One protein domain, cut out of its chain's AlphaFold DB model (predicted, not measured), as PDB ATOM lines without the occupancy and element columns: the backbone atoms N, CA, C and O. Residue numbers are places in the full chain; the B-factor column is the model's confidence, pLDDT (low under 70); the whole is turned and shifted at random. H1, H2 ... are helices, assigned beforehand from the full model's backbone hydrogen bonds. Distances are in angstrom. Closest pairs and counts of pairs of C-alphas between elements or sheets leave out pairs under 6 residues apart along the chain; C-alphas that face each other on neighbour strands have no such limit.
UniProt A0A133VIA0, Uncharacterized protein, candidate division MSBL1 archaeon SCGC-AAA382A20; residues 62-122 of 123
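What this domain is: This is residues 62 to 122 of the 123 residues of an uncharacterized protein of candidate division MSBL1 archaeon SCGC-AAA382A20 (UniProt A0A133VIA0). Two helices, H1 and H2, make a V that closes at the tight link between them, and one long helix, H4, passes by the closed end of this V at a steep tilt to H2, where its residues 108 to 112 touch residues 80 to 81 of H2. The short helix H3 sits at the V's open end, beside the start of H1, and the chain passes through it from H2 into H4. The printed part has 61 residues with four named helices, in the order H1, H2, H3, H4, and no named strand; the class is all helix. It is compact, with a radius of gyration of the C-alphas of 11.5 A, and spans 34 by 23 by 18 A.

How they stand to each other: H1, residues 62 to 74, touches H2, residues 80 to 91, at a steep tilt of 57 degrees, opposite ways. Their closest C-alphas are those of Ile 70 and Ala 83, 5.3 A apart. H3, residues 95 to 98, touches H1, which meets it with residues 62 to 66 alone; the closest C-alphas are those of Phe 63 and Leu 95, 5.9 A apart. H2 and H3 are apart, though they follow each other in the chain. H4, residues 101 to 120, touches H2 at a steep tilt of 65 degrees, opposite ways. H2 touches H4 with residues 80 to 81 alone, and H4 touches H2 with residues 108 to 112 alone; the closest C-alphas are those of Val 80 and Ile 108, 6.1 A apart. H3 and H4 are close but not clearly touching, with the C-alphas of Phe 96 and Gln 104 the closest at 7.3 A. H1 and H4 are near each other, with 7 pairs of C-alphas within 10 A and no pair within 8 A. In H1 and H2 every O i to N i+4 pair is within hydrogen-bond range; in H4 13 of 16 are, and H3 is too short for such a pair.

Where its parts are: H1 begins at C-alpha 62, at (191.137, 256.832, 159.875), and is 18.6 A long from first to last C-alpha. H2 begins at C-alpha 80, at (204.702, 245.131, 163.154), and is 16.2 A long. H3 has four residues, Leu 95 to Gln 98. H4, the longest helix with 20 residues, is 29.5 A long and ends at C-alpha 120, at (208.693, 242.138, 179.636).

The domain as a whole: The two C-alphas farthest apart are those of Gln 98 and Asn 122, 35.0 A. The printed part has no cut, and the links H1 to H2, H2 to H3 and H3 to H4 are tight. The mean pLDDT of the printed part is 74.6; the residues under 70 are 62, 102, 105 to 106, 113 and 116 to 122.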
ATOM      1  N   GLY A  62     190.747 257.929 160.757       68.75
ATOM      2  CA  GLY A  62     191.137 256.832 159.875       68.75
ATOM      3  C   GLY A  62     192.513 256.286 160.238       68.75
ATOM      4  O   GLY A  62     192.657 255.079 160.436       68.75
ATOM      5  N   PHE A  63     193.496 257.165 160.452       70.81
ATOM      6  CA  PHE A  63     194.844 256.746 160.852       70.81
ATOM      7  C   PHE A  63     194.829 256.036 162.214       70.81
ATOM      8  O   PHE A  63     195.481 255.010 162.413       70.81
ATOM      9  N   LEU A  64     194.014 256.525 163.154       73.25
ATOM     10  CA  LEU A  64     193.848 255.880 164.458       73.25
ATOM     11  C   LEU A  64     193.211 254.483 164.343       73.25
ATOM     12  O   LEU A  64     193.565 253.572 165.099       73.25
ATOM     13  N   ALA A  65     192.272 254.297 163.414       74.50
ATOM     14  CA  ALA A  65     191.667 252.995 163.146       74.50
ATOM     15  C   ALA A  65     192.675 252.005 162.538       74.50
ATOM     16  O   ALA A  65     192.666 250.825 162.902       74.50
ATOM     17  N   GLU A  66     193.568 252.471 161.663       79.88
ATOM     18  CA  GLU A  66     194.674 251.672 161.122       79.88
ATOM     19  C   GLU A  66     195.659 251.266 162.218       79.88
ATOM     20  O   GLU A  66     195.929 250.077 162.390       79.88
ATOM     21  N   PHE A  67     196.101 252.225 163.036       81.12
ATOM     22  CA  PHE A  67     197.001 251.987 164.164       81.12
ATOM     23  C   PHE A  67     196.456 250.933 165.137       81.12
ATOM     24  O   PHE A  67     197.165 250.009 165.539       81.12
ATOM     25  N   ARG A  68     195.169 251.031 165.495       84.25
ATOM     26  CA  ARG A  68     194.500 250.031 166.345       84.25
ATOM     27  C   ARG A  68     194.458 248.652 165.684       84.25
ATOM     28  O   ARG A  68     194.594 247.650 166.384       84.25
ATOM     29  N   GLY A  69     194.280 248.601 164.365       85.25
ATOM     30  CA  GLY A  69     194.342 247.364 163.584       85.25
ATOM     31  C   GLY A  69     195.717 246.705 163.662       85.25
ATOM     32  O   GLY A  69     195.802 245.525 163.999       85.25
ATOM     33  N   ILE A  70     196.783 247.484 163.447       84.06
ATOM     34  CA  ILE A  70     198.173 247.015 163.563       84.06
ATOM     35  C   ILE A  70     198.423 246.480 164.978       84.06
ATOM     36  O   ILE A  70     198.838 245.335 165.128       84.06
ATOM     37  N   LYS A  71     198.083 247.251 166.022       84.31
ATOM     38  CA  LYS A  71     198.274 246.830 167.421       84.31
ATOM     39  C   LYS A  71     197.545 245.524 167.751       84.31
ATOM     40  O   LYS A  71     198.086 244.672 168.444       84.31
ATOM     41  N   LYS A  72     196.316 245.343 167.252       87.31
ATOM     42  CA  LYS A  72     195.547 244.109 167.470       87.31
ATOM     43  C   LYS A  72     196.258 242.887 166.885       87.31
ATOM     44  O   LYS A  72     196.277 241.853 167.539       87.31
ATOM     45  N   LEU A  73     196.808 243.008 165.677       82.31
ATOM     46  CA  LEU A  73     197.566 241.937 165.025       82.31
ATOM     47  C   LEU A  73     198.883 241.667 165.760       82.31
ATOM     48  O   LEU A  73     199.237 240.511 165.969       82.31
ATOM     49  N   VAL A  74     199.566 242.715 166.219       82.25
ATOM     50  CA  VAL A  74     200.808 242.569 166.989       82.25
ATOM     51  C   VAL A  74     200.576 241.835 168.305       82.25
ATOM     52  O   VAL A  74     201.283 240.881 168.601       82.25
ATOM     53  N   ASN A  75     199.497 242.157 169.021       81.62
ATOM     54  CA  ASN A  75     199.091 241.436 170.232       81.62
ATOM     55  C   ASN A  75     198.726 239.953 169.989       81.62
ATOM     56  O   ASN A  75     198.487 239.219 170.943       81.62
ATOM     57  N   GLN A  76     198.625 239.508 168.732       81.56
ATOM     58  CA  GLN A  76     198.453 238.098 168.360       81.56
ATOM     59  C   GLN A  76     199.794 237.411 168.037       81.56
ATOM     60  O   GLN A  76     199.794 236.290 167.531       81.56
ATOM     61  N   GLY A  77     200.926 238.069 168.309       79.25
ATOM     62  CA  GLY A  77     202.277 237.560 168.054       79.25
ATOM     63  C   GLY A  77     202.789 237.819 166.635       79.25
ATOM     64  O   GLY A  77     203.720 237.156 166.182       79.25
ATOM     65  N   ILE A  78     202.169 238.744 165.897       81.06
ATOM     66  CA  ILE A  78     202.583 239.105 164.535       81.06
ATOM     67  C   ILE A  78     203.568 240.280 164.612       81.06
ATOM     68  O   ILE A  78     203.329 241.235 165.341       81.06
ATOM     69  N   SER A  79     204.654 240.265 163.834       82.38
ATOM     70  CA  SER A  79     205.557 241.426 163.775       82.38
ATOM     71  C   SER A  79     204.847 242.668 163.226       82.38
ATOM     72  O   SER A  79     203.892 242.563 162.450       82.38
ATOM     73  N   VAL A  80     205.319 243.864 163.588       78.44
ATOM     74  CA  VAL A  80     204.702 245.131 163.154       78.44
ATOM     75  C   VAL A  80     204.683 245.240 161.631       78.44
ATOM     76  O   VAL A  80     203.645 245.544 161.042       78.44
ATOM     77  N   GLU A  81     205.803 244.927 160.981       81.81
ATOM     78  CA  GLU A  81     205.909 244.929 159.522       81.81
ATOM     79  C   GLU A  81     204.896 243.966 158.875       81.81
ATOM     80  O   GLU A  81     204.205 244.312 157.907       81.81
ATOM     81  N   ARG A  82     204.732 242.766 159.448       78.38
ATOM     82  CA  ARG A  82     203.781 241.774 158.937       78.38
ATOM     83  C   ARG A  82     202.333 242.182 159.202       78.38
ATOM     84  O   ARG A  82     201.484 241.959 158.339       78.38
ATOM     85  N   ALA A  83     202.051 242.808 160.340       83.25
ATOM     86  CA  ALA A  83     200.740 243.352 160.675       83.25
ATOM     87  C   ALA A  83     200.324 244.458 159.693       83.25
ATOM     88  O   ALA A  83     199.194 244.449 159.204       83.25
ATOM     89  N   ILE A  84     201.247 245.355 159.335       84.12
ATOM     90  CA  ILE A  84     201.033 246.379 158.303       84.12
ATOM     91  C   ILE A  84     200.737 245.725 156.949       84.12
ATOM     92  O   ILE A  84     199.762 246.092 156.294       84.12
ATOM     93  N   CYS A  85     201.526 244.726 156.540       82.56
ATOM     94  CA  CYS A  85     201.295 243.998 155.288       82.56
ATOM     95  C   CYS A  85     199.909 243.334 155.231       82.56
ATOM     96  O   CYS A  85     199.229 243.412 154.210       82.56
ATOM     97  N   LEU A  86     199.479 242.688 156.318       80.44
ATOM     98  CA  LEU A  86     198.169 242.034 156.394       80.44
ATOM     99  C   LEU A  86     197.025 243.045 156.352       80.44
ATOM    100  O   LEU A  86     196.041 242.832 155.645       80.44
ATOM    101  N   LEU A  87     197.174 244.167 157.055       85.94
ATOM    102  CA  LEU A  87     196.165 245.218 157.058       85.94
ATOM    103  C   LEU A  87     196.027 245.867 155.672       85.94
ATOM    104  O   LEU A  87     194.906 246.148 155.248       85.94
ATOM    105  N   LYS A  88     197.139 246.027 154.939       84.94
ATOM    106  CA  LYS A  88     197.126 246.457 153.531       84.94
ATOM    107  C   LYS A  88     196.431 245.451 152.618       84.94
ATOM    108  O   LYS A  88     195.689 245.839 151.723       84.94
ATOM    109  N   PHE A  89     196.661 244.158 152.830       81.69
ATOM    110  CA  PHE A  89     196.001 243.117 152.042       81.69
ATOM    111  C   PHE A  89     194.476 243.131 152.239       81.69
ATOM    112  O   PHE A  89     193.735 242.972 151.274       81.69
ATOM    113  N   GLU A  90     194.007 243.350 153.469       85.19
ATOM    114  CA  GLU A  90     192.577 243.377 153.795       85.19
ATOM    115  C   GLU A  90     191.884 244.676 153.348       85.19
ATOM    116  O   GLU A  90     190.783 244.632 152.800       85.19
ATOM    117  N   LYS A  91     192.506 245.835 153.598       83.06
ATOM    118  CA  LYS A  91     191.872 247.156 153.428       83.06
ATOM    119  C   LYS A  91     192.315 247.913 152.176       83.06
ATOM    120  O   LYS A  91     191.720 248.936 151.847       83.06
ATOM    121  N   GLY A  92     193.337 247.426 151.480       83.19
ATOM    122  CA  GLY A  92     194.003 248.159 150.410       83.19
ATOM    123  C   GLY A  92     195.008 249.174 150.955       83.19
ATOM    124  O   GLY A  92     195.668 248.936 151.964       83.19
ATOM    125  N   SER A  93     195.159 250.304 150.264       82.38
ATOM    126  CA  SER A  93     196.105 251.335 150.698       82.38
ATOM    127  C   SER A  93     195.692 251.934 152.044       82.38
ATOM    128  O   SER A  93     194.517 252.215 152.281       82.38
ATOM    129  N   LEU A  94     196.681 252.126 152.909       78.31
ATOM    130  CA  LEU A  94     196.534 252.722 154.229       78.31
ATOM    131  C   LEU A  94     196.947 254.198 154.185       78.31
ATOM    132  O   LEU A  94     197.799 254.590 153.389       78.31
ATOM    133  N   LEU A  95     196.439 255.017 155.101       72.12
ATOM    134  CA  LEU A  95     196.975 256.360 155.353       72.12
ATOM    135  C   LEU A  95     198.453 256.298 155.756       72.12
ATOM    136  O   LEU A  95     199.221 257.205 155.432       72.12
ATOM    137  N   PHE A  96     198.877 255.192 156.375       73.56
ATOM    138  CA  PHE A  96     200.290 254.866 156.585       73.56
ATOM    139  C   PHE A  96     201.145 254.938 155.303       73.56
ATOM    140  O   PHE A  96     202.296 255.367 155.364       73.56
ATOM    141  N   ASP A  97     200.593 254.593 154.134       73.88
ATOM    142  CA  ASP A  97     201.321 254.617 152.855       73.88
ATOM    143  C   ASP A  97     201.645 256.030 152.366       73.88
ATOM    144  O   ASP A  97     202.519 256.211 151.522       73.88
ATOM    145  N   GLN A  98     200.954 257.042 152.895       77.75
ATOM    146  CA  GLN A  98     201.194 258.442 152.544       77.75
ATOM    147  C   GLN A  98     202.453 259.008 153.220       77.75
ATOM    148  O   GLN A  98     202.897 260.114 152.896       77.75
ATOM    149  N   LEU A  99     203.028 258.269 154.170       72.31
ATOM    150  CA  LEU A  99     204.285 258.616 154.817       72.31
ATOM    151  C   LEU A  99     205.472 258.335 153.885       72.31
ATOM    152  O   LEU A  99     205.425 257.429 153.055       72.31
ATOM    153  N   SER A 100     206.574 259.077 154.046       75.88
ATOM    154  CA  SER A 100     207.824 258.734 153.353       75.88
ATOM    155  C   SER A 100     208.328 257.364 153.810       75.88
ATOM    156  O   SER A 100     208.085 256.977 154.951       75.88
ATOM    157  N   ILE A 101     209.073 256.661 152.951       71.56
ATOM    158  CA  ILE A 101     209.663 255.347 153.269       71.56
ATOM    159  C   ILE A 101     210.439 255.411 154.594       71.56
ATOM    160  O   ILE A 101     210.207 254.607 155.486       71.56
ATOM    161  N   GLU A 102     211.251 256.451 154.783       63.72
ATOM    162  CA  GLU A 102     212.015 256.674 156.018       63.72
ATOM    163  C   GLU A 102     211.109 256.827 157.252       63.72
ATOM    164  O   GLU A 102     211.416 256.325 158.329       63.72
ATOM    165  N   SER A 103     209.968 257.509 157.109       70.69
ATOM    166  CA  SER A 103     209.000 257.671 158.202       70.69
ATOM    167  C   SER A 103     208.272 256.361 158.511       70.69
ATOM    168  O   SER A 103     207.955 256.102 159.671       70.69
ATOM    169  N   GLN A 104     208.021 255.534 157.492       72.88
ATOM    170  CA  GLN A 104     207.437 254.203 157.655       72.88
ATOM    171  C   GLN A 104     208.402 253.268 158.392       72.88
ATOM    172  O   GLN A 104     208.002 252.624 159.359       72.88
ATOM    173  N   GLU A 105     209.678 253.245 158.003       67.75
ATOM    174  CA  GLU A 105     210.725 252.450 158.662       67.75
ATOM    175  C   GLU A 105     210.934 252.878 160.121       67.75
ATOM    176  O   GLU A 105     211.013 252.035 161.018       67.75
ATOM    177  N   LEU A 106     210.964 254.191 160.383       69.81
ATOM    178  CA  LEU A 106     211.060 254.725 161.743       69.81
ATOM    179  C   LEU A 106     209.852 254.350 162.596       69.81
ATOM    180  O   LEU A 106     210.018 254.005 163.765       69.81
ATOM    181  N   PHE A 107     208.648 254.414 162.023       78.56
ATOM    182  CA  PHE A 107     207.442 253.979 162.710       78.56
ATOM    183  C   PHE A 107     207.534 252.496 163.070       78.56
ATOM    184  O   PHE A 107     207.358 252.160 164.236       78.56
ATOM    185  N   ILE A 108     207.868 251.628 162.111       78.75
ATOM    186  CA  ILE A 108     207.989 250.181 162.343       78.75
ATOM    187  C   ILE A 108     208.981 249.906 163.473       78.75
ATOM    188  O   ILE A 108     208.596 249.310 164.476       78.75
ATOM    189  N   GLY A 109     210.207 250.428 163.378       71.19
ATOM    190  CA  GLY A 109     211.236 250.181 164.390       71.19
ATOM    191  C   GLY A 109     210.903 250.765 165.769       71.19
ATOM    192  O   GLY A 109     211.278 250.193 166.792       71.19
ATOM    193  N   PHE A 110     210.185 251.893 165.828       76.31
ATOM    194  CA  PHE A 110     209.698 252.437 167.097       76.31
ATOM    195  C   PHE A 110     208.627 251.534 167.714       76.31
ATOM    196  O   PHE A 110     208.714 251.206 168.894       76.31
ATOM    197  N   MET A 111     207.649 251.103 166.918       77.94
ATOM    198  CA  MET A 111     206.560 250.258 167.399       77.94
ATOM    199  C   MET A 111     207.050 248.873 167.826       77.94
ATOM    200  O   MET A 111     206.587 248.381 168.849       77.94
ATOM    201  N   GLU A 112     207.993 248.272 167.098       75.81
ATOM    202  CA  GLU A 112     208.623 247.004 167.493       75.81
ATOM    203  C   GLU A 112     209.284 247.152 168.861       75.81
ATOM    204  O   GLU A 112     208.972 246.408 169.783       75.81
ATOM    205  N   LYS A 113     210.075 248.208 169.059       69.31
ATOM    206  CA  LYS A 113     210.739 248.455 170.339       69.31
ATOM    207  C   LYS A 113     209.768 248.739 171.492       69.31
ATOM    208  O   LYS A 113     209.980 248.254 172.601       69.31
ATOM    209  N   GLU A 114     208.746 249.563 171.285       73.06
ATOM    210  CA  GLU A 114     207.799 249.918 172.354       73.06
ATOM    211  C   GLU A 114     206.876 248.747 172.719       73.06
ATOM    212  O   GLU A 114     206.534 248.561 173.891       73.06
ATOM    213  N   TRP A 115     206.478 247.937 171.735       71.06
ATOM    214  CA  TRP A 115     205.579 246.805 171.958       71.06
ATOM    215  C   TRP A 115     206.294 245.529 172.413       71.06
ATOM    216  O   TRP A 115     205.728 244.797 173.217       71.06
ATOM    217  N   GLU A 116     207.557 245.312 172.040       57.81
ATOM    218  CA  GLU A 116     208.390 244.249 172.630       57.81
ATOM    219  C   GLU A 116     208.695 244.510 174.116       57.81
ATOM    220  O   GLU A 116     208.735 243.587 174.928       57.81
ATOM    221  N   ASN A 117     208.873 245.774 174.515       51.78
ATOM    222  CA  ASN A 117     209.150 246.117 175.916       51.78
ATOM    223  C   ASN A 117     207.931 245.960 176.834       51.78
ATOM    224  O   ASN A 117     208.103 245.774 178.037       51.78
ATOM    225  N   SER A 118     206.709 246.001 176.293       52.62
ATOM    226  CA  SER A 118     205.488 245.863 177.099       52.62
ATOM    227  C   SER A 118     205.145 244.411 177.455       52.62
ATOM    228  O   SER A 118     204.352 244.190 178.371       52.62
ATOM    229  N   GLU A 119     205.773 243.419 176.812       50.06
ATOM    230  CA  GLU A 119     205.669 242.009 177.220       50.06
ATOM    231  C   GLU A 119     206.612 241.653 178.386       50.06
ATOM    232  O   GLU A 119     206.310 240.753 179.169       50.06
ATOM    233  N   ASN A 120     207.707 242.402 178.577       43.25
ATOM    234  CA  ASN A 120     208.693 242.138 179.636       43.25
ATOM    235  C   ASN A 120     208.340 242.730 181.010       43.25
ATOM    236  O   ASN A 120     208.936 242.328 182.004       43.25
ATOM    237  N   GLU A 121     207.385 243.660 181.107       42.84
ATOM    238  CA  GLU A 121     206.957 244.225 182.402       42.84
ATOM    239  C   GLU A 121     205.842 243.413 183.095       42.84
ATOM    240  O   GLU A 121     205.471 243.731 184.223       42.84
ATOM    241  N   ASN A 122     205.332 242.347 182.462       39.97
ATOM    242  CA  ASN A 122     204.313 241.447 183.032       39.97
ATOM    243  C   ASN A 122     204.788 239.988 183.221       39.97
ATOM    244  O   ASN A 122     203.947 239.118 183.463       39.97
TER     245      ASN A 122